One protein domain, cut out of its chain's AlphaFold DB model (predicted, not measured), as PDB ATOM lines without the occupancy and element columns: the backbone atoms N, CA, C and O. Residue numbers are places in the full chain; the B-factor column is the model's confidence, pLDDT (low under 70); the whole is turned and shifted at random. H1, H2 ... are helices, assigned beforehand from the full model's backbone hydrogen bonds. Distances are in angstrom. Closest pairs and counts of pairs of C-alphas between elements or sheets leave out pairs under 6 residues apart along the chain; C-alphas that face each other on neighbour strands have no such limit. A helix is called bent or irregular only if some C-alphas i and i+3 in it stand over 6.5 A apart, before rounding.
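AT A GLANCE: This is residues 5 to 217 of the 217 residues of an uncharacterized protein of Euryarchaeota archaeon (UniProt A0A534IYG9). This is an elongated slab of helices that run nearly side by side along its long axis, in two layers. One layer holds H1, H3 and, end to end, H6 with H7; the other holds the bent H2, H4 followed by H5, and H8 followed by H9, running the other way. The printed part has 213 residues with nine named helices, H1 to H9 in order, and no named strand: all helix. It is compact, with a radius of gyration of the C-alphas of 18.9 A and spans of 63 by 32 by 18 A.

HOW THE PARTS SIT: H1, residues 5 to 33, touches H3, residues 77 to 107, the same way at a shallow tilt of 6 degrees; the closest C-alphas, Gly 17 and Ile 95, are 4.6 A apart. By its hydrogen bonds H2, residues 45 to 70, was assigned as one helix, but it is bent: C-alphas 56 and 59 are 6.7 A apart. H1 touches arm H2b, residues 59 to 70, with residues 6 to 18 alone, the closest C-alphas being Phe 10 and Gly 63 at 4.7 A. Arm H2a, residues 45 to 56, forms a hairpin with H1, closest at the C-alphas of Tyr 18 and Phe 56, 5.3 A. H3 is the hub, touching 6 other helices. With residues 100 to 105 alone it touches H4, residues 117 to 125, closest at the C-alphas of Glu 101 and Ala 124, 4.9 A. H5, residues 128 to 145, and H6, residues 151 to 167, form a hairpin, closest at the C-alphas of Val 134 and Met 164, 6.0 A. H7, residues 170 to 179, and H8, residues 189 to 198, form another, closest at the C-alphas of Leu 177 and Ala 196, 4.9 A. H9, residues 201 to 215, touches H6 opposite ways at a shallow tilt of 9 degrees; the C-alphas of Ala 160 and Ala 210 are closest at 3.9 A. H1 and H9 are apart. Every O i to N i+4 pair is within hydrogen-bond range in H2b, H3, H4, H6, H7, H8 and H9, against 22 of 25 in H1, 7 of 8 in H2a and 11 of 14 in H5.

IN THESE COORDINATES: H1 begins at C-alpha 5, (128.100, 153.531, 106.447), and measures 40.9 A; it is only just irregular, with C-alphas 10 and 13 6.7 A apart, and has a kink of 33 degrees near residue 12. H3 measures 44.9 A, H5 26.1 A and H6 24.3 A. H9 ends at C-alpha 215, (140.526, 165.564, 127.758).

THE WHOLE: The C-alphas farthest apart, Leu 37 and Thr 150, are 64.3 A apart. The printed part has no cut, and the link from H1 to H2, 11 residues, is long. Residues 110 to 113 have pLDDT under 70.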
ATOM      1  N   GLU A   5     128.476 154.214 105.197       76.12
ATOM      2  CA  GLU A   5     128.100 153.531 106.447       76.12
ATOM      3  C   GLU A   5     127.632 154.522 107.536       76.12
ATOM      4  O   GLU A   5     126.955 154.125 108.486       76.12
ATOM      5  N   LEU A   6     127.939 155.823 107.418       78.56
ATOM      6  CA  LEU A   6     127.536 156.846 108.398       78.56
ATOM      7  C   LEU A   6     126.003 156.973 108.541       78.56
ATOM      8  O   LEU A   6     125.515 156.962 109.678       78.56
ATOM      9  N   PRO A   7     125.209 157.053 107.451       79.00
ATOM     10  CA  PRO A   7     123.755 157.129 107.550       79.00
ATOM     11  C   PRO A   7     123.152 155.936 108.290       79.00
ATOM     12  O   PRO A   7     122.164 156.101 109.007       79.00
ATOM     13  N   LEU A   8     123.751 154.745 108.162       83.81
ATOM     14  CA  LEU A   8     123.262 153.541 108.827       83.81
ATOM     15  C   LEU A   8     123.228 153.734 110.348       83.81
ATOM     16  O   LEU A   8     122.190 153.532 110.976       83.81
ATOM     17  N   TYR A   9     124.341 154.173 110.934       80.81
ATOM     18  CA  TYR A   9     124.482 154.283 112.385       80.81
ATOM     19  C   TYR A   9     123.778 155.498 112.991       80.81
ATOM     20  O   TYR A   9     123.198 155.396 114.072       80.81
ATOM     21  N   PHE A  10     123.817 156.641 112.306       84.50
ATOM     22  CA  PHE A  10     123.333 157.907 112.864       84.50
ATOM     23  C   PHE A  10     121.889 158.243 112.488       84.50
ATOM     24  O   PHE A  10     121.269 159.060 113.164       84.50
ATOM     25  N   VAL A  11     121.338 157.606 111.448       83.44
ATOM     26  CA  VAL A  11     119.983 157.892 110.954       83.44
ATOM     27  C   VAL A  11     119.132 156.628 110.884       83.44
ATOM     28  O   VAL A  11     118.084 156.574 111.524       83.44
ATOM     29  N   VAL A  12     119.570 155.591 110.165       84.56
ATOM     30  CA  VAL A  12     118.742 154.399 109.905       84.56
ATOM     31  C   VAL A  12     118.473 153.604 111.182       84.56
ATOM     32  O   VAL A  12     117.317 153.323 111.481       84.56
ATOM     33  N   ILE A  13     119.503 153.265 111.964       86.50
ATOM     34  CA  ILE A  13     119.343 152.512 113.219       86.50
ATOM     35  C   ILE A  13     118.441 153.271 114.217       86.50
ATOM     36  O   ILE A  13     117.467 152.678 114.693       86.50
ATOM     37  N   PRO A  14     118.661 154.574 114.493       84.19
ATOM     38  CA  PRO A  14     117.724 155.375 115.282       84.19
ATOM     39  C   PRO A  14     116.301 155.398 114.709       84.19
ATOM     40  O   PRO A  14     115.340 155.256 115.464       84.19
ATOM     41  N   ALA A  15     116.140 155.518 113.386       85.00
ATOM     42  CA  ALA A  15     114.829 155.527 112.736       85.00
ATOM     43  C   ALA A  15     114.091 154.182 112.870       85.00
ATOM     44  O   ALA A  15     112.867 154.160 113.009       85.00
ATOM     45  N   LEU A  16     114.814 153.059 112.886       86.25
ATOM     46  CA  LEU A  16     114.238 151.747 113.190       86.25
ATOM     47  C   LEU A  16     113.773 151.666 114.650       86.25
ATOM     48  O   LEU A  16     112.677 151.169 114.907       86.25
ATOM     49  N   GLY A  17     114.562 152.196 115.591       80.81
ATOM     50  CA  GLY A  17     114.164 152.326 116.998       80.81
ATOM     51  C   GLY A  17     112.886 153.154 117.158       80.81
ATOM     52  O   GLY A  17     111.929 152.704 117.790       80.81
ATOM     53  N   TYR A  18     112.826 154.307 116.488       86.38
ATOM     54  CA  TYR A  18     111.628 155.143 116.386       86.38
ATOM     55  C   TYR A  18     110.421 154.356 115.858       86.38
ATOM     56  O   TYR A  18     109.364 154.328 116.494       86.38
ATOM     57  N   ALA A  19     110.571 153.685 114.711       87.62
ATOM     58  CA  ALA A  19     109.488 152.948 114.071       87.62
ATOM     59  C   ALA A  19     108.970 151.804 114.959       87.62
ATOM     60  O   ALA A  19     107.755 151.608 115.067       87.62
ATOM     61  N   ALA A  20     109.869 151.082 115.632       87.94
ATOM     62  CA  ALA A  20     109.521 150.021 116.570       87.94
ATOM     63  C   ALA A  20     108.730 150.565 117.773       87.94
ATOM     64  O   ALA A  20     107.646 150.059 118.077       87.94
ATOM     65  N   SER A  21     109.218 151.634 118.406       85.94
ATOM     66  CA  SER A  21     108.555 152.289 119.539       85.94
ATOM     67  C   SER A  21     107.180 152.842 119.179       85.94
ATOM     68  O   SER A  21     106.198 152.590 119.886       85.94
ATOM     69  N   LEU A  22     107.069 153.525 118.037       86.94
ATOM     70  CA  LEU A  22     105.805 154.071 117.555       86.94
ATOM     71  C   LEU A  22     104.795 152.961 117.247       86.94
ATOM     72  O   LEU A  22     103.618 153.064 117.598       86.94
ATOM     73  N   THR A  23     105.254 151.874 116.626       89.12
ATOM     74  CA  THR A  23     104.413 150.708 116.335       89.12
ATOM     75  C   THR A  23     103.912 150.064 117.625       89.12
ATOM     76  O   THR A  23     102.722 149.761 117.741       89.12
ATOM     77  N   TRP A  24     104.773 149.916 118.635       89.50
ATOM     78  CA  TRP A  24     104.386 149.358 119.929       89.50
ATOM     79  C   TRP A  24     103.364 150.236 120.667       89.50
ATOM     80  O   TRP A  24     102.367 149.720 121.193       89.50
ATOM     81  N   LEU A  25     103.549 151.560 120.638       85.44
ATOM     82  CA  LEU A  25     102.589 152.521 121.183       85.44
ATOM     83  C   LEU A  25     101.244 152.433 120.450       85.44
ATOM     84  O   LEU A  25     100.197 152.315 121.088       85.44
ATOM     85  N   ARG A  26     101.266 152.396 119.113       85.81
ATOM     86  CA  ARG A  26     100.064 152.294 118.273       85.81
ATOM     87  C   ARG A  26      99.286 151.003 118.527       85.81
ATOM     88  O   ARG A  26      98.065 151.045 118.679       85.81
ATOM     89  N   ILE A  27      99.971 149.862 118.620       87.94
ATOM     90  CA  ILE A  27      99.353 148.573 118.975       87.94
ATOM     91  C   ILE A  27      98.716 148.657 120.367       87.94
ATOM     92  O   ILE A  27      97.609 148.159 120.581       87.94
ATOM     93  N   SER A  28      99.389 149.306 121.317       83.56
ATOM     94  CA  SER A  28      98.881 149.460 122.681       83.56
ATOM     95  C   SER A  28      97.641 150.353 122.748       83.56
ATOM     96  O   SER A  28      96.692 149.999 123.444       83.56
ATOM     97  N   MET A  29      97.604 151.446 121.981       80.56
ATOM     98  CA  MET A  29      96.415 152.295 121.843       80.56
ATOM     99  C   MET A  29      95.248 151.557 121.194       80.56
ATOM    100  O   MET A  29      94.121 151.654 121.671       80.56
ATOM    101  N   ARG A  30      95.509 150.778 120.138       84.38
ATOM    102  CA  ARG A  30      94.471 149.977 119.478       84.38
ATOM    103  C   ARG A  30      93.787 149.026 120.465       84.38
ATOM    104  O   ARG A  30      92.565 148.986 120.514       84.38
ATOM    105  N   LYS A  31      94.563 148.346 121.316       83.56
ATOM    106  CA  LYS A  31      94.025 147.459 122.364       83.56
ATOM    107  C   LYS A  31      93.163 148.189 123.402       83.56
ATOM    108  O   LYS A  31      92.301 147.564 124.012       83.56
ATOM    109  N   ILE A  32      93.408 149.479 123.643       80.06
ATOM    110  CA  ILE A  32      92.557 150.306 124.511       80.06
ATOM    111  C   ILE A  32      91.259 150.644 123.786       80.06
ATOM    112  O   ILE A  32      90.188 150.413 124.335       80.06
ATOM    113  N   ALA A  33      91.353 151.112 122.540       80.06
ATOM    114  CA  ALA A  33      90.193 151.460 121.724       80.06
ATOM    115  C   ALA A  33      89.234 150.273 121.519       80.06
ATOM    116  O   ALA A  33      88.023 150.459 121.504       80.06
ATOM    117  N   GLU A  34      89.764 149.050 121.420       84.38
ATOM    118  CA  GLU A  34      88.970 147.813 121.355       84.38
ATOM    119  C   GLU A  34      88.185 147.529 122.650       84.38
ATOM    120  O   GLU A  34      87.170 146.841 122.612       84.38
ATOM    121  N   ARG A  35      88.632 148.051 123.801       82.38
ATOM    122  CA  ARG A  35      88.001 147.842 125.119       82.38
ATOM    123  C   ARG A  35      87.164 149.030 125.594       82.38
ATOM    124  O   ARG A  35      86.307 148.852 126.453       82.38
ATOM    125  N   GLN A  36      87.426 150.228 125.076       80.19
ATOM    126  CA  GLN A  36      86.768 151.476 125.454       80.19
ATOM    127  C   GLN A  36      86.199 152.159 124.207       80.19
ATOM    128  O   GLN A  36      86.912 152.826 123.450       80.19
ATOM    129  N   LEU A  37      84.891 151.989 123.996       76.81
ATOM    130  CA  LEU A  37      84.162 152.632 122.905       76.81
ATOM    131  C   LEU A  37      84.311 154.154 122.990       76.81
ATOM    132  O   LEU A  37      84.039 154.758 124.021       76.81
ATOM    133  N   GLY A  38      84.725 154.774 121.885       75.50
ATOM    134  CA  GLY A  38      84.871 156.229 121.805       75.50
ATOM    135  C   GLY A  38      86.216 156.783 122.280       75.50
ATOM    136  O   GLY A  38      86.437 157.969 122.078       75.50
ATOM    137  N   PHE A  39      87.147 155.959 122.782       79.25
ATOM    138  CA  PHE A  39      88.476 156.410 123.234       79.25
ATOM    139  C   PHE A  39      89.218 157.263 122.189       79.25
ATOM    140  O   PHE A  39      89.724 158.337 122.489       79.25
ATOM    141  N   LEU A  40      89.229 156.842 120.918       78.06
ATOM    142  CA  LEU A  40      89.883 157.605 119.839       78.06
ATOM    143  C   LEU A  40      89.177 158.930 119.502       78.06
ATOM    144  O   LEU A  40      89.750 159.767 118.809       78.06
ATOM    145  N   ARG A  41      87.928 159.105 119.946       78.69
ATOM    146  CA  ARG A  41      87.142 160.334 119.777       78.69
ATOM    147  C   ARG A  41      87.258 161.259 120.989       78.69
ATOM    148  O   ARG A  41      86.749 162.375 120.925       78.69
ATOM    149  N   GLU A  42      87.905 160.825 122.073       81.25
ATOM    150  CA  GLU A  42      88.097 161.674 123.242       81.25
ATOM    151  C   GLU A  42      88.995 162.874 122.909       81.25
ATOM    152  O   GLU A  42      90.048 162.726 122.268       81.25
ATOM    153  N   PRO A  43      88.614 164.082 123.359       78.31
ATOM    154  CA  PRO A  43      89.383 165.281 123.089       78.31
ATOM    155  C   PRO A  43      90.797 165.163 123.676       78.31
ATOM    156  O   PRO A  43      91.005 164.821 124.840       78.31
ATOM    157  N   GLY A  44      91.793 165.464 122.840       81.94
ATOM    158  CA  GLY A  44      93.203 165.489 123.224       81.94
ATOM    159  C   GLY A  44      93.959 164.165 123.086       81.94
ATOM    160  O   GLY A  44      95.183 164.194 123.173       81.94
ATOM    161  N   VAL A  45      93.310 163.027 122.802       82.19
ATOM    162  CA  VAL A  45      94.019 161.742 122.600       82.19
ATOM    163  C   VAL A  45      95.007 161.819 121.430       82.19
ATOM    164  O   VAL A  45      96.165 161.426 121.579       82.19
ATOM    165  N   ASN A  46      94.594 162.410 120.306       81.56
ATOM    166  CA  ASN A  46      95.467 162.607 119.143       81.56
ATOM    167  C   ASN A  46      96.630 163.564 119.450       81.56
ATOM    168  O   ASN A  46      97.769 163.277 119.093       81.56
ATOM    169  N   SER A  47      96.373 164.668 120.156       85.00
ATOM    170  CA  SER A  47      97.415 165.625 120.552       85.00
ATOM    171  C   SER A  47      98.440 164.990 121.495       85.00
ATOM    172  O   SER A  47      99.639 165.151 121.296       85.00
ATOM    173  N   ARG A  48      97.984 164.212 122.486       86.44
ATOM    174  CA  ARG A  48      98.858 163.464 123.406       86.44
ATOM    175  C   ARG A  48      99.715 162.451 122.652       86.44
ATOM    176  O   ARG A  48     100.912 162.377 122.901       86.44
ATOM    177  N   PHE A  49      99.128 161.716 121.705       83.81
ATOM    178  CA  PHE A  49      99.872 160.785 120.857       83.81
ATOM    179  C   PHE A  49     100.958 161.488 120.035       83.81
ATOM    180  O   PHE A  49     102.079 160.992 119.978       83.81
ATOM    181  N   LEU A  50     100.660 162.650 119.444       84.88
ATOM    182  CA  LEU A  50     101.651 163.432 118.699       84.88
ATOM    183  C   LEU A  50     102.823 163.869 119.587       84.88
ATOM    184  O   LEU A  50     103.970 163.710 119.185       84.88
ATOM    185  N   VAL A  51     102.548 164.338 120.809       86.00
ATOM    186  CA  VAL A  51     103.599 164.690 121.780       86.00
ATOM    187  C   VAL A  51     104.466 163.472 122.119       86.00
ATOM    188  O   VAL A  51     105.688 163.573 122.117       86.00
ATOM    189  N   MET A  52     103.859 162.304 122.356       84.94
ATOM    190  CA  MET A  52     104.607 161.068 122.624       84.94
ATOM    191  C   MET A  52     105.463 160.643 121.424       84.94
ATOM    192  O   MET A  52     106.613 160.254 121.593       84.94
ATOM    193  N   ALA A  53     104.919 160.738 120.209       84.56
ATOM    194  CA  ALA A  53     105.644 160.402 118.988       84.56
ATOM    195  C   ALA A  53     106.847 161.328 118.755       84.56
ATOM    196  O   ALA A  53     107.839 160.900 118.169       84.56
ATOM    197  N   GLN A  54     106.773 162.580 119.214       86.44
ATOM    198  CA  GLN A  54     107.856 163.545 119.065       86.44
ATOM    199  C   GLN A  54     109.075 163.217 119.937       86.44
ATOM    200  O   GLN A  54     110.194 163.428 119.474       86.44
ATOM    201  N   LEU A  55     108.885 162.639 121.129       84.25
ATOM    202  CA  LEU A  55     109.999 162.173 121.974       84.25
ATOM    203  C   LEU A  55     110.851 161.135 121.237       84.25
ATOM    204  O   LEU A  55     112.063 161.275 121.110       84.25
ATOM    205  N   PHE A  56     110.196 160.169 120.590       85.00
ATOM    206  CA  PHE A  56     110.898 159.134 119.832       85.00
ATOM    207  C   PHE A  56     111.675 159.694 118.627       85.00
ATOM    208  O   PHE A  56     112.595 159.040 118.134       85.00
ATOM    209  N   LEU A  57     111.283 160.860 118.097       87.50
ATOM    210  CA  LEU A  57     111.938 161.495 116.949       87.50
ATOM    211  C   LEU A  57     113.243 162.199 117.354       87.50
ATOM    212  O   LEU A  57     114.131 162.387 116.521       87.50
ATOM    213  N   PHE A  58     113.380 162.572 118.624       88.81
ATOM    214  CA  PHE A  58     114.496 163.371 119.111       88.81
ATOM    215  C   PHE A  58     115.877 162.710 118.892       88.81
ATOM    216  O   PHE A  58     116.757 163.374 118.330       88.81
ATOM    217  N   PRO A  59     116.078 161.398 119.155       89.00
ATOM    218  CA  PRO A  59     117.316 160.697 118.793       89.00
ATOM    219  C   PRO A  59     117.634 160.711 117.290       89.00
ATOM    220  O   PRO A  59     118.797 160.687 116.902       89.00
ATOM    221  N   VAL A  60     116.627 160.761 116.416       90.00
ATOM    222  CA  VAL A  60     116.858 160.818 114.963       90.00
ATOM    223  C   VAL A  60     117.390 162.197 114.568       90.00
ATOM    224  O   VAL A  60     118.362 162.295 113.821       90.00
ATOM    225  N   LEU A  61     116.797 163.267 115.109       91.81
ATOM    226  CA  LEU A  61     117.217 164.644 114.828       91.81
ATOM    227  C   LEU A  61     118.632 164.926 115.341       91.81
ATOM    228  O   LEU A  61     119.451 165.480 114.613       91.81
ATOM    229  N   LEU A  62     118.947 164.505 116.567       92.81
ATOM    230  CA  LEU A  62     120.295 164.658 117.119       92.81
ATOM    231  C   LEU A  62     121.331 163.818 116.354       92.81
ATOM    232  O   LEU A  62     122.455 164.271 116.133       92.81
ATOM    233  N   GLY A  63     120.943 162.627 115.891       92.00
ATOM    234  CA  GLY A  63     121.792 161.769 115.070       92.00
ATOM    235  C   GLY A  63     122.119 162.410 113.727       92.00
ATOM    236  O   GLY A  63     123.274 162.401 113.302       92.00
ATOM    237  N   LEU A  64     121.138 163.071 113.107       92.38
ATOM    238  CA  LEU A  64     121.347 163.859 111.895       92.38
ATOM    239  C   LEU A  64     122.343 165.008 112.119       92.38
ATOM    240  O   LEU A  64     123.191 165.254 111.264       92.38
ATOM    241  N   VAL A  65     122.292 165.682 113.272       93.94
ATOM    242  CA  VAL A  65     123.274 166.726 113.615       93.94
ATOM    243  C   VAL A  65     124.684 166.139 113.709       93.94
ATOM    244  O   VAL A  65     125.607 166.702 113.122       93.94
ATOM    245  N   ILE A  66     124.862 164.998 114.386       92.44
ATOM    246  CA  ILE A  66     126.163 164.309 114.462       92.44
ATOM    247  C   ILE A  66     126.649 163.919 113.064       92.44
ATOM    248  O   ILE A  66     127.797 164.189 112.717       92.44
ATOM    249  N   PHE A  67     125.768 163.340 112.247       90.69
ATOM    250  CA  PHE A  67     126.064 162.962 110.868       90.69
ATOM    251  C   PHE A  67     126.597 164.148 110.054       90.69
ATOM    252  O   PHE A  67     127.671 164.050 109.467       90.69
ATOM    253  N   ILE A  68     125.897 165.288 110.078       91.75
ATOM    254  CA  ILE A  68     126.314 166.505 109.361       91.75
ATOM    255  C   ILE A  68     127.694 166.974 109.838       91.75
ATOM    256  O   ILE A  68     128.534 167.355 109.025       91.75
ATOM    257  N   GLN A  69     127.957 166.925 111.145       90.56
ATOM    258  CA  GLN A  69     129.246 167.335 111.709       90.56
ATOM    259  C   GLN A  69     130.402 166.397 111.317       90.56
ATOM    260  O   GLN A  69     131.544 166.853 111.213       90.56
ATOM    261  N   LEU A  70     130.116 165.116 111.071       90.88
ATOM    262  CA  LEU A  70     131.098 164.116 110.647       90.88
ATOM    263  C   LEU A  70     131.482 164.215 109.165       90.88
ATOM    264  O   LEU A  70     132.566 163.762 108.812       90.88
ATOM    265  N   LEU A  71     130.672 164.856 108.312       89.12
ATOM    266  CA  LEU A  71     130.997 165.042 106.885       89.12
ATOM    267  C   LEU A  71     132.298 165.829 106.649       89.12
ATOM    268  O   LEU A  71     132.882 165.742 105.574       89.12
ATOM    269  N   GLY A  72     132.751 166.604 107.638       84.44
ATOM    270  CA  GLY A  72     134.009 167.351 107.583       84.44
ATOM    271  C   GLY A  72     135.217 166.633 108.198       84.44
ATOM    272  O   GLY A  72     136.250 167.273 108.381       84.44
ATOM    273  N   VAL A  73     135.092 165.363 108.597       88.44
ATOM    274  CA  VAL A  73     136.194 164.583 109.181       88.44
ATOM    275  C   VAL A  73     137.016 163.939 108.055       88.44
ATOM    276  O   VAL A  73     136.432 163.275 107.201       88.44
ATOM    277  N   PRO A  74     138.352 164.113 108.028       88.06
ATOM    278  CA  PRO A  74     139.196 163.491 107.014       88.06
ATOM    279  C   PRO A  74     139.185 161.966 107.140       88.06
ATOM    280  O   PRO A  74     139.232 161.421 108.245       88.06
ATOM    281  N   GLU A  75     139.172 161.280 105.999       86.62
ATOM    282  CA  GLU A  75     139.248 159.821 105.956       86.62
ATOM    283  C   GLU A  75     140.604 159.330 106.474       86.62
ATOM    284  O   GLU A  75     141.666 159.872 106.153       86.62
ATOM    285  N   GLY A  76     140.574 158.276 107.285       87.50
ATOM    286  CA  GLY A  76     141.786 157.668 107.806       87.50
ATOM    287  C   GLY A  76     141.485 156.505 108.742       87.50
ATOM    288  O   GLY A  76     140.475 156.515 109.442       87.50
ATOM    289  N   PRO A  77     142.368 155.496 108.829       88.00
ATOM    290  CA  PRO A  77     142.081 154.267 109.573       88.00
ATOM    291  C   PRO A  77     141.819 154.512 111.068       88.00
ATOM    292  O   PRO A  77     141.055 153.778 111.696       88.00
ATOM    293  N   ARG A  78     142.429 155.555 111.649       92.00
ATOM    294  CA  ARG A  78     142.225 155.936 113.056       92.00
ATOM    295  C   ARG A  78     140.903 156.670 113.249       92.00
ATOM    296  O   ARG A  78     140.144 156.310 114.144       92.00
ATOM    297  N   GLN A  79     140.624 157.656 112.398       92.19
ATOM    298  CA  GLN A  79     139.368 158.404 112.380       92.19
ATOM    299  C   GLN A  79     138.189 157.445 112.213       92.19
ATOM    300  O   GLN A  79     137.268 157.449 113.025       92.19
ATOM    301  N   ASP A  80     138.281 156.540 111.244       90.62
ATOM    302  CA  ASP A  80     137.265 155.541 110.932       90.62
ATOM    303  C   ASP A  80     136.927 154.637 112.120       90.62
ATOM    304  O   ASP A  80     135.762 154.304 112.338       90.62
ATOM    305  N   SER A  81     137.935 154.234 112.897       91.50
ATOM    306  CA  SER A  81     137.741 153.399 114.086       91.50
ATOM    307  C   SER A  81     136.948 154.139 115.170       91.50
ATOM    308  O   SER A  81     135.986 153.597 115.725       91.50
ATOM    309  N   VAL A  82     137.297 155.407 115.423       94.44
ATOM    310  CA  VAL A  82     136.585 156.263 116.384       94.44
ATOM    311  C   VAL A  82     135.154 156.518 115.909       94.44
ATOM    312  O   VAL A  82     134.212 156.330 116.677       94.44
ATOM    313  N   VAL A  83     134.976 156.879 114.637       94.00
ATOM    314  CA  VAL A  83     133.669 157.150 114.023       94.00
ATOM    315  C   VAL A  83     132.762 155.922 114.079       94.00
ATOM    316  O   VAL A  83     131.597 156.041 114.458       94.00
ATOM    317  N   ARG A  84     133.287 154.727 113.783       92.31
ATOM    318  CA  ARG A  84     132.526 153.476 113.892       92.31
ATOM    319  C   ARG A  84     132.106 153.195 115.330       92.31
ATOM    320  O   ARG A  84     130.955 152.834 115.570       92.31
ATOM    321  N   SER A  85     133.015 153.371 116.291       94.44
ATOM    322  CA  SER A  85     132.669 153.198 117.703       94.44
ATOM    323  C   SER A  85     131.610 154.202 118.148       94.44
ATOM    324  O   SER A  85     130.710 153.826 118.895       94.44
ATOM    325  N   LEU A  86     131.697 155.449 117.683       94.88
ATOM    326  CA  LEU A  86     130.725 156.490 117.981       94.88
ATOM    327  C   LEU A  86     129.349 156.161 117.395       94.88
ATOM    328  O   LEU A  86     128.348 156.248 118.101       94.88
ATOM    329  N   GLY A  87     129.304 155.740 116.128       93.06
ATOM    330  CA  GLY A  87     128.075 155.345 115.446       93.06
ATOM    331  C   GLY A  87     127.390 154.159 116.118       93.06
ATOM    332  O   GLY A  87     126.180 154.185 116.337       93.06
ATOM    333  N   PHE A  88     128.159 153.148 116.525       93.31
ATOM    334  CA  PHE A  88     127.622 152.022 117.283       93.31
ATOM    335  C   PHE A  88     127.032 152.465 118.629       93.31
ATOM    336  O   PHE A  88     125.886 152.133 118.932       93.31
ATOM    337  N   THR A  89     127.776 153.256 119.412       95.56
ATOM    338  CA  THR A  89     127.291 153.790 120.695       95.56
ATOM    339  C   THR A  89     126.016 154.616 120.511       95.56
ATOM    340  O   THR A  89     125.060 154.420 121.258       95.56
ATOM    341  N   TRP A  90     125.968 155.484 119.497       95.19
ATOM    342  CA  TRP A  90     124.789 156.289 119.178       95.19
ATOM    343  C   TRP A  90     123.571 155.429 118.843       95.19
ATOM    344  O   TRP A  90     122.508 155.603 119.436       95.19
ATOM    345  N   GLY A  91     123.728 154.479 117.917       92.19
ATOM    346  CA  GLY A  91     122.642 153.604 117.485       92.19
ATOM    347  C   GLY A  91     122.059 152.790 118.642       92.19
ATOM    348  O   GLY A  91     120.838 152.718 118.793       92.19
ATOM    349  N   VAL A  92     122.919 152.232 119.502       93.81
ATOM    350  CA  VAL A  92     122.486 151.494 120.701       93.81
ATOM    351  C   VAL A  92     121.765 152.417 121.682       93.81
ATOM    352  O   VAL A  92     120.673 152.073 122.137       93.81
ATOM    353  N   ALA A  93     122.327 153.590 121.982       95.25
ATOM    354  CA  ALA A  93     121.705 154.562 122.878       95.25
ATOM    355  C   ALA A  93     120.315 154.980 122.387       95.25
ATOM    356  O   ALA A  93     119.357 154.949 123.155       95.25
ATOM    357  N   ALA A  94     120.185 155.296 121.095       93.56
ATOM    358  CA  ALA A  94     118.929 155.711 120.487       93.56
ATOM    359  C   ALA A  94     117.846 154.625 120.597       93.56
ATOM    360  O   ALA A  94     116.721 154.926 120.996       93.56
ATOM    361  N   ILE A  95     118.186 153.362 120.303       92.44
ATOM    362  CA  ILE A  95     117.252 152.235 120.454       92.44
ATOM    363  C   ILE A  95     116.838 152.073 121.917       92.44
ATOM    364  O   ILE A  95     115.647 151.962 122.212       92.44
ATOM    365  N   LEU A  96     117.806 152.042 122.837       94.75
ATOM    366  CA  LEU A  96     117.531 151.828 124.256       94.75
ATOM    367  C   LEU A  96     116.666 152.947 124.833       94.75
ATOM    368  O   LEU A  96     115.712 152.647 125.551       94.75
ATOM    369  N   THR A  97     116.945 154.204 124.494       94.19
ATOM    370  CA  THR A  97     116.128 155.356 124.889       94.19
ATOM    371  C   THR A  97     114.716 155.236 124.321       94.19
ATOM    372  O   THR A  97     113.771 155.144 125.104       94.19
ATOM    373  N   ALA A  98     114.553 155.096 123.001       91.31
ATOM    374  CA  ALA A  98     113.230 155.035 122.377       91.31
ATOM    375  C   ALA A  98     112.369 153.878 122.917       91.31
ATOM    376  O   ALA A  98     111.164 154.041 123.136       91.31
ATOM    377  N   LEU A  99     112.954 152.695 123.145       91.69
ATOM    378  CA  LEU A  99     112.233 151.551 123.718       91.69
ATOM    379  C   LEU A  99     111.876 151.773 125.191       91.69
ATOM    380  O   LEU A  99     110.797 151.372 125.633       91.69
ATOM    381  N   SER A 100     112.759 152.422 125.949       93.81
ATOM    382  CA  SER A 100     112.529 152.759 127.356       93.81
ATOM    383  C   SER A 100     111.357 153.726 127.499       93.81
ATOM    384  O   SER A 100     110.440 153.458 128.275       93.81
ATOM    385  N   GLU A 101     111.321 154.779 126.687       91.69
ATOM    386  CA  GLU A 101     110.221 155.746 126.633       91.69
ATOM    387  C   GLU A 101     108.897 155.070 126.252       91.69
ATOM    388  O   GLU A 101     107.887 155.209 126.949       91.69
ATOM    389  N   ALA A 102     108.908 154.250 125.193       89.25
ATOM    390  CA  ALA A 102     107.736 153.487 124.778       89.25
ATOM    391  C   ALA A 102     107.236 152.563 125.896       89.25
ATOM    392  O   ALA A 102     106.032 152.488 126.141       89.25
ATOM    393  N   SER A 103     108.142 151.909 126.630       90.62
ATOM    394  CA  SER A 103     107.770 151.031 127.742       90.62
ATOM    395  C   SER A 103     107.035 151.775 128.862       90.62
ATOM    396  O   SER A 103     106.071 151.240 129.414       90.62
ATOM    397  N   VAL A 104     107.432 153.021 129.160       88.69
ATOM    398  CA  VAL A 104     106.764 153.880 130.149       88.69
ATOM    399  C   VAL A 104     105.349 154.209 129.675       88.69
ATOM    400  O   VAL A 104     104.380 153.965 130.399       88.69
ATOM    401  N   PHE A 105     105.183 154.658 128.429       85.94
ATOM    402  CA  PHE A 105     103.851 154.946 127.890       85.94
ATOM    403  C   PHE A 105     102.949 153.711 127.831       85.94
ATOM    404  O   PHE A 105     101.775 153.783 128.195       85.94
ATOM    405  N   VAL A 106     103.484 152.555 127.431       84.50
ATOM    406  CA  VAL A 106     102.725 151.299 127.360       84.50
ATOM    407  C   VAL A 106     102.321 150.807 128.752       84.50
ATOM    408  O   VAL A 106     101.193 150.337 128.933       84.50
ATOM    409  N   ARG A 107     103.193 150.940 129.758       83.19
ATOM    410  CA  ARG A 107     102.888 150.572 131.150       83.19
ATOM    411  C   ARG A 107     101.762 151.420 131.731       83.19
ATOM    412  O   ARG A 107     100.894 150.883 132.428       83.19
ATOM    413  N   TRP A 108     101.776 152.715 131.433       79.25
ATOM    414  CA  TRP A 108     100.821 153.698 131.940       79.25
ATOM    415  C   TRP A 108      99.686 153.998 130.954       79.25
ATOM    416  O   TRP A 108      98.946 154.956 131.135       79.25
ATOM    417  N   ARG A 109      99.495 153.155 129.936       71.56
ATOM    418  CA  ARG A 109      98.610 153.383 128.780       71.56
ATOM    419  C   ARG A 109      97.169 153.804 129.093       71.56
ATOM    420  O   ARG A 109      96.577 154.506 128.298       71.56
ATOM    421  N   ALA A 110      96.587 153.401 130.221       62.31
ATOM    422  CA  ALA A 110      95.241 153.852 130.593       62.31
ATOM    423  C   ALA A 110      95.267 155.224 131.286       62.31
ATOM    424  O   ALA A 110      94.370 156.029 131.109       62.31
ATOM    425  N   SER A 111      96.311 155.528 132.057       62.53
ATOM    426  CA  SER A 111      96.425 156.783 132.804       62.53
ATOM    427  C   SER A 111      97.067 157.906 131.976       62.53
ATOM    428  O   SER A 111      96.742 159.075 132.168       62.53
ATOM    429  N   ALA A 112      97.939 157.551 131.029       59.69
ATOM    430  CA  ALA A 112      98.670 158.466 130.158       59.69
ATOM    431  C   ALA A 112      97.765 159.200 129.159       59.69
ATOM    432  O   ALA A 112      98.078 160.316 128.769       59.69
ATOM    433  N   PHE A 113      96.638 158.612 128.753       63.28
ATOM    434  CA  PHE A 113      95.707 159.248 127.816       63.28
ATOM    435  C   PHE A 113      94.536 159.972 128.498       63.28
ATOM    436  O   PHE A 113      93.711 160.532 127.784       63.28
ATOM    437  N   HIS A 114      94.504 160.048 129.835       72.44
ATOM    438  CA  HIS A 114      93.504 160.802 130.606       72.44
ATOM    439  C   HIS A 114      94.186 161.787 131.585       72.44
ATOM    440  O   HIS A 114      94.978 162.630 131.162       72.44
ATOM    441  N   GLU A 115      93.899 161.704 132.890       75.31
ATOM    442  CA  GLU A 115      94.303 162.695 133.904       75.31
ATOM    443  C   GLU A 115      95.804 162.702 134.235       75.31
ATOM    444  O   GLU A 115      96.335 163.715 134.686       75.31
ATOM    445  N   ASN A 116      96.515 161.597 133.989       81.38
ATOM    446  CA  ASN A 116      97.923 161.445 134.363       81.38
ATOM    447  C   ASN A 116      98.884 161.610 133.177       81.38
ATOM    448  O   ASN A 116     100.033 161.181 133.266       81.38
ATOM    449  N   PHE A 117      98.452 162.249 132.083       84.00
ATOM    450  CA  PHE A 117      99.315 162.499 130.923       84.00
ATOM    451  C   PHE A 117     100.621 163.209 131.305       84.00
ATOM    452  O   PHE A 117     101.696 162.695 131.012       84.00
ATOM    453  N   ALA A 118     100.544 164.346 132.004       85.94
ATOM    454  CA  ALA A 118     101.729 165.121 132.377       85.94
ATOM    455  C   ALA A 118     102.694 164.349 133.307       85.94
ATOM    456  O   ALA A 118     103.882 164.292 132.998       85.94
ATOM    457  N   PRO A 119     102.232 163.683 134.385       87.38
ATOM    458  CA  PRO A 119     103.080 162.796 135.183       87.38
ATOM    459  C   PRO A 119     103.783 161.694 134.379       87.38
ATOM    460  O   PRO A 119     104.969 161.444 134.578       87.38
ATOM    461  N   VAL A 120     103.071 161.035 133.457       88.00
ATOM    462  CA  VAL A 120     103.661 159.980 132.618       88.00
ATOM    463  C   VAL A 120     104.675 160.566 131.640       88.00
ATOM    464  O   VAL A 120     105.731 159.971 131.446       88.00
ATOM    465  N   LEU A 121     104.386 161.739 131.074       89.25
ATOM    466  CA  LEU A 121     105.302 162.449 130.192       89.25
ATOM    467  C   LEU A 121     106.622 162.762 130.904       89.25
ATOM    468  O   LEU A 121     107.680 162.467 130.366       89.25
ATOM    469  N   VAL A 122     106.572 163.263 132.142       90.38
ATOM    470  CA  VAL A 122     107.779 163.515 132.950       90.38
ATOM    471  C   VAL A 122     108.606 162.242 133.140       90.38
ATOM    472  O   VAL A 122     109.822 162.278 132.995       90.38
ATOM    473  N   LEU A 123     107.966 161.105 133.432       90.44
ATOM    474  CA  LEU A 123     108.677 159.829 133.575       90.44
ATOM    475  C   LEU A 123     109.273 159.334 132.254       90.44
ATOM    476  O   LEU A 123     110.340 158.724 132.266       90.44
ATOM    477  N   ALA A 124     108.596 159.590 131.135       89.19
ATOM    478  CA  ALA A 124     109.073 159.231 129.807       89.19
ATOM    479  C   ALA A 124     110.218 160.134 129.326       89.19
ATOM    480  O   ALA A 124     111.041 159.670 128.561       89.19
ATOM    481  N   VAL A 125     110.334 161.373 129.808       91.94
ATOM    482  CA  VAL A 125     111.456 162.270 129.466       91.94
ATOM    483  C   VAL A 125     112.751 161.885 130.199       91.94
ATOM    484  O   VAL A 125     113.844 162.217 129.753       91.94
ATOM    485  N   LEU A 126     112.691 161.153 131.318       91.69
ATOM    486  CA  LEU A 126     113.909 160.797 132.061       91.69
ATOM    487  C   LEU A 126     114.896 159.927 131.247       91.69
ATOM    488  O   LEU A 126     116.080 160.248 131.245       91.69
ATOM    489  N   PRO A 127     114.480 158.868 130.520       92.38
ATOM    490  CA  PRO A 127     115.369 158.161 129.592       92.38
ATOM    491  C   PRO A 127     116.008 159.044 128.505       92.38
ATOM    492  O   PRO A 127     117.090 158.715 128.017       92.38
ATOM    493  N   GLU A 128     115.386 160.166 128.146       91.06
ATOM    494  CA  GLU A 128     115.873 161.104 127.126       91.06
ATOM    495  C   GLU A 128     117.152 161.834 127.577       91.06
ATOM    496  O   GLU A 128     118.004 162.192 126.763       91.06
ATOM    497  N   THR A 129     117.390 161.967 128.889       92.75
ATOM    498  CA  THR A 129     118.656 162.540 129.386       92.75
ATOM    499  C   THR A 129     119.866 161.710 128.961       92.75
ATOM    500  O   THR A 129     120.963 162.239 128.799       92.75
ATOM    501  N   VAL A 130     119.676 160.404 128.751       94.44
ATOM    502  CA  VAL A 130     120.739 159.501 128.297       94.44
ATOM    503  C   VAL A 130     121.177 159.857 126.884       94.44
ATOM    504  O   VAL A 130     122.376 160.012 126.652       94.44
ATOM    505  N   ILE A 131     120.233 160.051 125.954       94.31
ATOM    506  CA  ILE A 131     120.585 160.387 124.569       94.31
ATOM    507  C   ILE A 131     121.229 161.773 124.479       94.31
ATOM    508  O   ILE A 131     122.170 161.958 123.710       94.31
ATOM    509  N   LEU A 132     120.814 162.717 125.331       95.75
ATOM    510  CA  LEU A 132     121.444 164.035 125.444       95.75
ATOM    511  C   LEU A 132     122.909 163.952 125.894       95.75
ATOM    512  O   LEU A 132     123.766 164.634 125.333       95.75
ATOM    513  N   PHE A 133     123.231 163.105 126.874       96.62
ATOM    514  CA  PHE A 133     124.620 162.939 127.315       96.62
ATOM    515  C   PHE A 133     125.474 162.182 126.301       96.62
ATOM    516  O   PHE A 133     126.630 162.548 126.084       96.62
ATOM    517  N   VAL A 134     124.914 161.173 125.626       96.50
ATOM    518  CA  VAL A 134     125.604 160.506 124.510       96.50
ATOM    519  C   VAL A 134     125.864 161.505 123.380       96.50
ATOM    520  O   VAL A 134     126.959 161.516 122.823       96.50
ATOM    521  N   PHE A 135     124.913 162.400 123.095       96.69
ATOM    522  CA  PHE A 135     125.074 163.475 122.113       96.69
ATOM    523  C   PHE A 135     126.187 164.448 122.508       96.69
ATOM    524  O   PHE A 135     127.020 164.786 121.672       96.69
ATOM    525  N   ALA A 136     126.250 164.857 123.776       96.38
ATOM    526  CA  ALA A 136     127.309 165.735 124.266       96.38
ATOM    527  C   ALA A 136     128.705 165.117 124.054       96.38
ATOM    528  O   ALA A 136     129.586 165.762 123.485       96.38
ATOM    529  N   VAL A 137     128.891 163.844 124.421       96.38
ATOM    530  CA  VAL A 137     130.158 163.121 124.206       96.38
ATOM    531  C   VAL A 137     130.461 162.942 122.721       96.38
ATOM    532  O   VAL A 137     131.612 163.104 122.310       96.38
ATOM    533  N   ALA A 138     129.443 162.661 121.904       94.75
ATOM    534  CA  ALA A 138     129.593 162.585 120.458       94.75
ATOM    535  C   ALA A 138     130.124 163.904 119.898       94.75
ATOM    536  O   ALA A 138     131.131 163.919 119.196       94.75
ATOM    537  N   PHE A 139     129.503 165.017 120.279       93.56
ATOM    538  CA  PHE A 139     129.889 166.344 119.827       93.56
ATOM    539  C   PHE A 139     131.314 166.715 120.258       93.56
ATOM    540  O   PHE A 139     132.105 167.183 119.440       93.56
ATOM    541  N   MET A 140     131.677 166.434 121.514       94.06
ATOM    542  CA  MET A 140     133.032 166.664 122.029       94.06
ATOM    543  C   MET A 140     134.087 165.808 121.312       94.06
ATOM    544  O   MET A 140     135.197 166.279 121.081       94.06
ATOM    545  N   THR A 141     133.738 164.585 120.904       93.62
ATOM    546  CA  THR A 141     134.627 163.670 120.162       93.62
ATOM    547  C   THR A 141     134.902 164.137 118.726       93.62
ATOM    548  O   THR A 141     135.977 163.877 118.187       93.62
ATOM    549  N   ILE A 142     133.968 164.855 118.090       92.62
ATOM    550  CA  ILE A 142     134.111 165.291 116.687       92.62
ATOM    551  C   ILE A 142     135.207 166.346 116.511       92.62
ATOM    552  O   ILE A 142     135.886 166.352 115.486       92.62
ATOM    553  N   GLY A 143     135.408 167.229 117.493       89.31
ATOM    554  CA  GLY A 143     136.445 168.266 117.426       89.31
ATOM    555  C   GLY A 143     137.844 167.687 117.157       89.31
ATOM    556  O   GLY A 143     138.442 168.015 116.129       89.31
ATOM    557  N   PRO A 144     138.342 166.778 118.015       90.38
ATOM    558  CA  PRO A 144     139.616 166.084 117.819       90.38
ATOM    559  C   PRO A 144     139.729 165.300 116.502       90.38
ATOM    560  O   PRO A 144     140.826 165.188 115.955       90.38
ATOM    561  N   LEU A 145     138.615 164.786 115.962       90.25
ATOM    562  CA  LEU A 145     138.605 164.000 114.719       90.25
ATOM    563  C   LEU A 145     138.986 164.803 113.470       90.25
ATOM    564  O   LEU A 145     139.444 164.216 112.493       90.25
ATOM    565  N   LYS A 146     138.842 166.132 113.496       88.00
ATOM    566  CA  LYS A 146     139.191 167.005 112.359       88.00
ATOM    567  C   LYS A 146     140.702 167.207 112.184       88.00
ATOM    568  O   LYS A 146     141.125 167.728 111.157       88.00
ATOM    569  N   GLY A 147     141.508 166.824 113.173       84.94
ATOM    570  CA  GLY A 147     142.966 166.926 113.134       84.94
ATOM    571  C   GLY A 147     143.669 165.594 112.869       84.94
ATOM    572  O   GLY A 147     143.057 164.535 112.713       84.94
ATOM    573  N   THR A 148     145.000 165.635 112.860       86.38
ATOM    574  CA  THR A 148     145.833 164.431 112.765       86.38
ATOM    575  C   THR A 148     145.810 163.672 114.094       86.38
ATOM    576  O   THR A 148     146.290 164.166 115.115       86.38
ATOM    577  N   LEU A 149     145.275 162.451 114.086       89.62
ATOM    578  CA  LEU A 149     145.151 161.608 115.277       89.62
ATOM    579  C   LEU A 149     146.353 160.677 115.453       89.62
ATOM    580  O   LEU A 149     146.714 159.913 114.552       89.62
ATOM    581  N   THR A 150     146.941 160.684 116.649       93.19
ATOM    582  CA  THR A 150     147.851 159.619 117.091       93.19
ATOM    583  C   THR A 150     147.046 158.404 117.553       93.19
ATOM    584  O   THR A 150     145.848 158.505 117.816       93.19
ATOM    585  N   GLN A 151     147.696 157.241 117.654       93.19
ATOM    586  CA  GLN A 151     147.022 156.011 118.079       93.19
ATOM    587  C   GLN A 151     146.435 156.143 119.492       93.19
ATOM    588  O   GLN A 151     145.252 155.901 119.684       93.19
ATOM    589  N   THR A 152     147.227 156.637 120.447       94.31
ATOM    590  CA  THR A 152     146.797 156.842 121.839       94.31
ATOM    591  C   THR A 152     145.582 157.760 121.945       94.31
ATOM    592  O   THR A 152     144.665 157.486 122.711       94.31
ATOM    593  N   ARG A 153     145.542 158.836 121.150       94.69
ATOM    594  CA  ARG A 153     144.397 159.754 121.130       94.69
ATOM    595  C   ARG A 153     143.147 159.070 120.580       94.69
ATOM    596  O   ARG A 153     142.082 159.194 121.171       94.69
ATOM    597  N   ALA A 154     143.277 158.298 119.500       94.94
ATOM    598  CA  ALA A 154     142.166 157.517 118.958       94.94
ATOM    599  C   ALA A 154     141.641 156.481 119.970       94.94
ATOM    600  O   ALA A 154     140.430 156.357 120.143       94.94
ATOM    601  N   ASP A 155     142.533 155.794 120.686       96.25
ATOM    602  CA  ASP A 155     142.162 154.810 121.709       96.25
ATOM    603  C   ASP A 155     141.421 155.465 122.888       96.25
ATOM    604  O   ASP A 155     140.413 154.927 123.349       96.25
ATOM    605  N   ASN A 156     141.852 156.654 123.325       96.25
ATOM    606  CA  ASN A 156     141.161 157.433 124.359       96.25
ATOM    607  C   ASN A 156     139.751 157.853 123.906       96.25
ATOM    608  O   ASN A 156     138.787 157.700 124.656       96.25
ATOM    609  N   LEU A 157     139.586 158.309 122.657       96.62
ATOM    610  CA  LEU A 157     138.261 158.642 122.113       96.62
ATOM    611  C   LEU A 157     137.345 157.411 122.023       96.62
ATOM    612  O   LEU A 157     136.165 157.495 122.358       96.62
ATOM    613  N   ILE A 158     137.879 156.246 121.641       97.12
ATOM    614  CA  ILE A 158     137.132 154.974 121.654       97.12
ATOM    615  C   ILE A 158     136.787 154.552 123.091       97.12
ATOM    616  O   ILE A 158     135.724 153.993 123.353       97.12
ATOM    617  N   SER A 159     137.670 154.802 124.055       97.19
ATOM    618  CA  SER A 159     137.385 154.562 125.473       97.19
ATOM    619  C   SER A 159     136.216 155.435 125.949       97.19
ATOM    620  O   SER A 159     135.283 154.936 126.581       97.19
ATOM    621  N   ALA A 160     136.192 156.711 125.552       96.69
ATOM    622  CA  ALA A 160     135.096 157.627 125.858       96.69
ATOM    623  C   ALA A 160     133.746 157.146 125.295       96.69
ATOM    624  O   ALA A 160     132.742 157.117 126.016       96.69
ATOM    625  N   THR A 161     133.705 156.696 124.037       96.25
ATOM    626  CA  THR A 161     132.478 156.149 123.428       96.25
ATOM    627  C   THR A 161     132.039 154.838 124.084       96.25
ATOM    628  O   THR A 161     130.836 154.589 124.193       96.25
ATOM    629  N   ARG A 162     132.975 154.007 124.567       96.62
ATOM    630  CA  ARG A 162     132.672 152.779 125.324       96.62
ATOM    631  C   ARG A 162     132.070 153.071 126.695       96.62
ATOM    632  O   ARG A 162     131.112 152.402 127.077       96.62
ATOM    633  N   TRP A 163     132.561 154.083 127.413       97.94
ATOM    634  CA  TRP A 163     131.926 154.514 128.661       97.94
ATOM    635  C   TRP A 163     130.477 154.933 128.431       97.94
ATOM    636  O   TRP A 163     129.594 154.516 129.176       97.94
ATOM    637  N   MET A 164     130.204 155.672 127.356       97.88
ATOM    638  CA  MET A 164     128.834 156.065 127.016       97.88
ATOM    639  C   MET A 164     127.963 154.912 126.518       97.88
ATOM    640  O   MET A 164     126.755 154.926 126.752       97.88
ATOM    641  N   LEU A 165     128.547 153.878 125.911       97.25
ATOM    642  CA  LEU A 165     127.823 152.644 125.606       97.25
ATOM    643  C   LEU A 165     127.323 151.971 126.893       97.25
ATOM    644  O   LEU A 165     126.159 151.587 126.967       97.25
ATOM    645  N   VAL A 166     128.162 151.892 127.932       96.88
ATOM    646  CA  VAL A 166     127.744 151.402 129.258       96.88
ATOM    647  C   VAL A 166     126.700 152.337 129.872       96.88
ATOM    648  O   VAL A 166     125.661 151.878 130.345       96.88
ATOM    649  N   GLY A 167     126.927 153.651 129.797       95.75
ATOM    650  CA  GLY A 167     125.990 154.671 130.272       95.75
ATOM    651  C   GLY A 167     124.618 154.602 129.598       95.75
ATOM    652  O   GLY A 167     123.614 154.938 130.217       95.75
ATOM    653  N   SER A 168     124.535 154.081 128.371       96.81
ATOM    654  CA  SER A 168     123.271 153.910 127.644       96.81
ATOM    655  C   SER A 168     122.302 152.947 128.344       96.81
ATOM    656  O   SER A 168     121.087 153.059 128.180       96.81
ATOM    657  N   LEU A 169     122.808 152.052 129.203       96.56
ATOM    658  CA  LEU A 169     121.989 151.180 130.052       96.56
ATOM    659  C   LEU A 169     121.195 151.952 131.121       96.56
ATOM    660  O   LEU A 169     120.233 151.414 131.669       96.56
ATOM    661  N   SER A 170     121.520 153.221 131.390       95.81
ATOM    662  CA  SER A 170     120.692 154.074 132.251       95.81
ATOM    663  C   SER A 170     119.273 154.243 131.727       95.81
ATOM    664  O   SER A 170     118.362 154.368 132.541       95.81
ATOM    665  N   ALA A 171     119.050 154.232 130.409       95.19
ATOM    666  CA  ALA A 171     117.716 154.418 129.839       95.19
ATOM    667  C   ALA A 171     116.753 153.295 130.280       95.19
ATOM    668  O   ALA A 171     115.742 153.604 130.926       95.19
ATOM    669  N   PRO A 172     117.072 152.000 130.060       96.06
ATOM    670  CA  PRO A 172     116.207 150.911 130.505       96.06
ATOM    671  C   PRO A 172     116.122 150.804 132.029       96.06
ATOM    672  O   PRO A 172     115.052 150.485 132.544       96.06
ATOM    673  N   VAL A 173     117.192 151.114 132.773       95.50
ATOM    674  CA  VAL A 173     117.145 151.147 134.248       95.50
ATOM    675  C   VAL A 173     116.176 152.225 134.741       95.50
ATOM    676  O   VAL A 173     115.338 151.961 135.602       95.50
ATOM    677  N   THR A 174     116.238 153.420 134.159       94.12
ATOM    678  CA  THR A 174     115.346 154.542 134.481       94.12
ATOM    679  C   THR A 174     113.892 154.180 134.191       94.12
ATOM    680  O   THR A 174     113.034 154.340 135.060       94.12
ATOM    681  N   ALA A 175     113.609 153.610 133.015       92.69
ATOM    682  CA  ALA A 175     112.265 153.152 132.671       92.69
ATOM    683  C   ALA A 175     111.777 152.015 133.580       92.69
ATOM    684  O   ALA A 175     110.622 152.018 134.008       92.69
ATOM    685  N   PHE A 176     112.644 151.063 133.937       93.44
ATOM    686  CA  PHE A 176     112.310 149.999 134.883       93.44
ATOM    687  C   PHE A 176     111.889 150.567 136.245       93.44
ATOM    688  O   PHE A 176     110.848 150.185 136.784       93.44
ATOM    689  N   LEU A 177     112.656 151.520 136.781       91.19
ATOM    690  CA  LEU A 177     112.356 152.173 138.056       91.19
ATOM    691  C   LEU A 177     111.072 153.010 137.982       91.19
ATOM    692  O   LEU A 177     110.250 152.935 138.897       91.19
ATOM    693  N   ALA A 178     110.847 153.722 136.874       88.56
ATOM    694  CA  ALA A 178     109.613 154.466 136.618       88.56
ATOM    695  C   ALA A 178     108.371 153.558 136.521       88.56
ATOM    696  O   ALA A 178     107.270 153.960 136.898       88.56
ATOM    697  N   ASN A 179     108.540 152.320 136.051       88.81
ATOM    698  CA  ASN A 179     107.458 151.352 135.850       88.81
ATOM    699  C   ASN A 179     107.185 150.443 137.060       88.81
ATOM    700  O   ASN A 179     106.177 149.728 137.075       88.81
ATOM    701  N   ARG A 180     108.062 150.467 138.075       86.06
ATOM    702  CA  ARG A 180     107.967 149.643 139.292       86.06
ATOM    703  C   ARG A 180     106.708 149.905 140.138       86.06
ATOM    704  O   ARG A 180     106.148 148.936 140.658       86.06
ATOM    705  N   PRO A 181     106.239 151.153 140.326       82.94
ATOM    706  CA  PRO A 181     105.028 151.415 141.096       82.94
ATOM    707  C   PRO A 181     103.787 150.784 140.452       82.94
ATOM    708  O   PRO A 181     103.650 150.707 139.229       82.94
ATOM    709  N   ARG A 182     102.840 150.335 141.284       78.25
ATOM    710  CA  ARG A 182     101.570 149.766 140.799       78.25
ATOM    711  C   ARG A 182     100.574 150.841 140.369       78.25
ATOM    712  O   ARG A 182      99.886 150.642 139.372       78.25
ATOM    713  N   VAL A 183     100.538 151.955 141.099       76.31
ATOM    714  CA  VAL A 183      99.617 153.084 140.908       76.31
ATOM    715  C   VAL A 183     100.429 154.374 140.871       76.31
ATOM    716  O   VAL A 183     101.364 154.526 141.656       76.31
ATOM    717  N   LEU A 184     100.070 155.281 139.962       77.44
ATOM    718  CA  LEU A 184     100.633 156.624 139.879       77.44
ATOM    719  C   LEU A 184      99.628 157.603 140.500       77.44
ATOM    720  O   LEU A 184      98.628 157.943 139.873       77.44
ATOM    721  N   ASP A 185      99.859 158.008 141.746       79.62
ATOM    722  CA  ASP A 185      99.049 159.014 142.439       79.62
ATOM    723  C   ASP A 185      99.879 160.273 142.738       79.62
ATOM    724  O   ASP A 185     101.110 160.235 142.815       79.62
ATOM    725  N   LYS A 186      99.209 161.416 142.934       76.50
ATOM    726  CA  LYS A 186      99.890 162.701 143.186       76.50
ATOM    727  C   LYS A 186     100.804 162.661 144.420       76.50
ATOM    728  O   LYS A 186     101.799 163.374 144.457       76.50
ATOM    729  N   LYS A 187     100.488 161.821 145.416       81.00
ATOM    730  CA  LYS A 187     101.257 161.705 146.666       81.00
ATOM    731  C   LYS A 187     102.520 160.849 146.520       81.00
ATOM    732  O   LYS A 187     103.506 161.113 147.206       81.00
ATOM    733  N   SER A 188     102.528 159.822 145.665       81.25
ATOM    734  CA  SER A 188     103.728 159.008 145.413       81.25
ATOM    735  C   SER A 188     104.567 159.511 144.246       81.25
ATOM    736  O   SER A 188     105.756 159.203 144.217       81.25
ATOM    737  N   PHE A 189     104.003 160.319 143.343       86.62
ATOM    738  CA  PHE A 189     104.666 160.756 142.114       86.62
ATOM    739  C   PHE A 189     106.083 161.302 142.338       86.62
ATOM    740  O   PHE A 189     107.019 160.829 141.699       86.62
ATOM    741  N   GLY A 190     106.279 162.209 143.301       85.88
ATOM    742  CA  GLY A 190     107.610 162.756 143.598       85.88
ATOM    743  C   GLY A 190     108.638 161.688 143.995       85.88
ATOM    744  O   GLY A 190     109.785 161.739 143.562       85.88
ATOM    745  N   ARG A 191     108.218 160.659 144.745       89.12
ATOM    746  CA  ARG A 191     109.082 159.519 145.100       89.12
ATOM    747  C   ARG A 191     109.382 158.631 143.894       89.12
ATOM    748  O   ARG A 191     110.489 158.115 143.796       89.12
ATOM    749  N   VAL A 192     108.421 158.463 142.983       88.62
ATOM    750  CA  VAL A 192     108.624 157.709 141.735       88.62
ATOM    751  C   VAL A 192     109.630 158.418 140.838       88.62
ATOM    752  O   VAL A 192     110.560 157.776 140.365       88.62
ATOM    753  N   VAL A 193     109.484 159.732 140.656       90.06
ATOM    754  CA  VAL A 193     110.419 160.548 139.870       90.06
ATOM    755  C   VAL A 193     111.814 160.504 140.485       90.06
ATOM    756  O   VAL A 193     112.769 160.208 139.777       90.06
ATOM    757  N   ALA A 194     111.940 160.718 141.799       89.38
ATOM    758  CA  ALA A 194     113.229 160.631 142.484       89.38
ATOM    759  C   ALA A 194     113.863 159.236 142.338       89.38
ATOM    760  O   ALA A 194     115.051 159.124 142.051       89.38
ATOM    761  N   GLY A 195     113.063 158.172 142.468       88.81
ATOM    762  CA  GLY A 195     113.510 156.800 142.249       88.81
ATOM    763  C   GLY A 195     113.987 156.567 140.816       88.81
ATOM    764  O   GLY A 195     115.084 156.062 140.613       88.81
ATOM    765  N   ALA A 196     113.211 156.982 139.818       88.75
ATOM    766  CA  ALA A 196     113.595 156.868 138.415       88.75
ATOM    767  C   ALA A 196     114.864 157.674 138.097       88.75
ATOM    768  O   ALA A 196     115.747 157.166 137.411       88.75
ATOM    769  N   ALA A 197     115.011 158.870 138.676       90.31
ATOM    770  CA  ALA A 197     116.192 159.712 138.515       90.31
ATOM    771  C   ALA A 197     117.481 159.049 139.031       90.31
ATOM    772  O   ALA A 197     118.549 159.304 138.484       90.31
ATOM    773  N   THR A 198     117.411 158.132 140.006       90.75
ATOM    774  CA  THR A 198     118.601 157.354 140.411       90.75
ATOM    775  C   THR A 198     119.136 156.452 139.294       90.75
ATOM    776  O   THR A 198     120.330 156.160 139.265       90.75
ATOM    777  N   GLY A 199     118.291 156.066 138.329       87.94
ATOM    778  CA  GLY A 199     118.712 155.356 137.119       87.94
ATOM    779  C   GLY A 199     119.610 156.193 136.201       87.94
ATOM    780  O   GLY A 199     120.412 155.631 135.456       87.94
ATOM    781  N   VAL A 200     119.544 157.525 136.304       91.44
ATOM    782  CA  VAL A 200     120.364 158.473 135.530       91.44
ATOM    783  C   VAL A 200     121.782 158.599 136.107       91.44
ATOM    784  O   VAL A 200     122.710 158.964 135.392       91.44
ATOM    785  N   SER A 201     122.003 158.234 137.374       93.06
ATOM    786  CA  SER A 201     123.320 158.357 138.014       93.06
ATOM    787  C   SER A 201     124.427 157.615 137.258       93.06
ATOM    788  O   SER A 201     125.544 158.117 137.163       93.06
ATOM    789  N   LEU A 202     124.121 156.448 136.675       93.88
ATOM    790  CA  LEU A 202     125.094 155.678 135.896       93.88
ATOM    791  C   LEU A 202     125.571 156.453 134.655       93.88
ATOM    792  O   LEU A 202     126.777 156.573 134.457       93.88
ATOM    793  N   VAL A 203     124.666 157.036 133.859       96.06
ATOM    794  CA  VAL A 203     125.064 157.824 132.683       96.06
ATOM    795  C   VAL A 203     125.848 159.078 133.070       96.06
ATOM    796  O   VAL A 203     126.771 159.444 132.352       96.06
ATOM    797  N   VAL A 204     125.566 159.692 134.224       96.56
ATOM    798  CA  VAL A 204     126.352 160.832 134.728       96.56
ATOM    799  C   VAL A 204     127.786 160.409 135.057       96.56
ATOM    800  O   VAL A 204     128.731 161.082 134.653       96.56
ATOM    801  N   VAL A 205     127.973 159.273 135.736       96.94
ATOM    802  CA  VAL A 205     129.317 158.734 136.013       96.94
ATOM    803  C   VAL A 205     130.048 158.419 134.707       96.94
ATOM    804  O   VAL A 205     131.195 158.826 134.528       96.94
ATOM    805  N   CYS A 206     129.378 157.756 133.762       97.38
ATOM    806  CA  CYS A 206     129.942 157.456 132.448       97.38
ATOM    807  C   CYS A 206     130.299 158.720 131.654       97.38
ATOM    808  O   CYS A 206     131.338 158.736 131.001       97.38
ATOM    809  N   LEU A 207     129.498 159.784 131.747       97.62
ATOM    810  CA  LEU A 207     129.772 161.079 131.124       97.62
ATOM    811  C   LEU A 207     131.048 161.712 131.683       97.62
ATOM    812  O   LEU A 207     131.870 162.209 130.912       97.62
ATOM    813  N   VAL A 208     131.235 161.683 133.005       97.88
ATOM    814  CA  VAL A 208     132.459 162.192 133.642       97.88
ATOM    815  C   VAL A 208     133.672 161.400 133.161       97.88
ATOM    816  O   VAL A 208     134.650 161.998 132.717       97.88
ATOM    817  N   LEU A 209     133.597 160.066 133.178       97.81
ATOM    818  CA  LEU A 209     134.684 159.206 132.698       97.81
ATOM    819  C   LEU A 209     134.989 159.450 131.215       97.81
ATOM    820  O   LEU A 209     136.148 159.632 130.854       97.81
ATOM    821  N   ALA A 210     133.964 159.539 130.368       96.81
ATOM    822  CA  ALA A 210     134.124 159.834 128.949       96.81
ATOM    823  C   ALA A 210     134.768 161.208 128.716       96.81
ATOM    824  O   ALA A 210     135.666 161.335 127.888       96.81
ATOM    825  N   SER A 211     134.365 162.223 129.481       96.06
ATOM    826  CA  SER A 211     134.939 163.571 129.395       96.06
ATOM    827  C   SER A 211     136.416 163.594 129.794       96.06
ATOM    828  O   SER A 211     137.214 164.275 129.155       96.06
ATOM    829  N   LEU A 212     136.799 162.819 130.817       96.81
ATOM    830  CA  LEU A 212     138.198 162.666 131.224       96.81
ATOM    831  C   LEU A 212     139.037 161.963 130.153       96.81
ATOM    832  O   LEU A 212     140.187 162.340 129.951       96.81
ATOM    833  N   GLU A 213     138.485 160.963 129.467       95.62
ATOM    834  CA  GLU A 213     139.169 160.303 128.349       95.62
ATOM    835  C   GLU A 213     139.333 161.243 127.147       95.62
ATOM    836  O   GLU A 213     140.420 161.319 126.577       95.62
ATOM    837  N   ILE A 214     138.310 162.040 126.819       94.44
ATOM    838  CA  ILE A 214     138.398 163.055 125.757       94.44
ATOM    839  C   ILE A 214     139.443 164.121 126.092       94.44
ATOM    840  O   ILE A 214     140.200 164.516 125.216       94.44
ATOM    841  N   ALA A 215     139.536 164.564 127.348       93.00
ATOM    842  CA  ALA A 215     140.526 165.564 127.758       93.00
ATOM    843  C   ALA A 215     141.985 165.081 127.613       93.00
ATOM    844  O   ALA A 215     142.900 165.900 127.552       93.00
ATOM    845  N   LYS A 216     142.210 163.761 127.572       90.69
ATOM    846  CA  LYS A 216     143.526 163.147 127.324       90.69
ATOM    847  C   LYS A 216     143.812 162.931 125.830       90.69
ATOM    848  O   LYS A 216     144.925 162.520 125.494       90.69
ATOM    849  N   ALA A 217     142.817 163.095 124.957       86.50
ATOM    850  CA  ALA A 217     142.925 162.923 123.506       86.50
ATOM    851  C   ALA A 217     143.325 164.234 122.805       86.50
ATOM    852  O   ALA A 217     143.906 164.145 121.702       86.50
TER     853      ALA A 217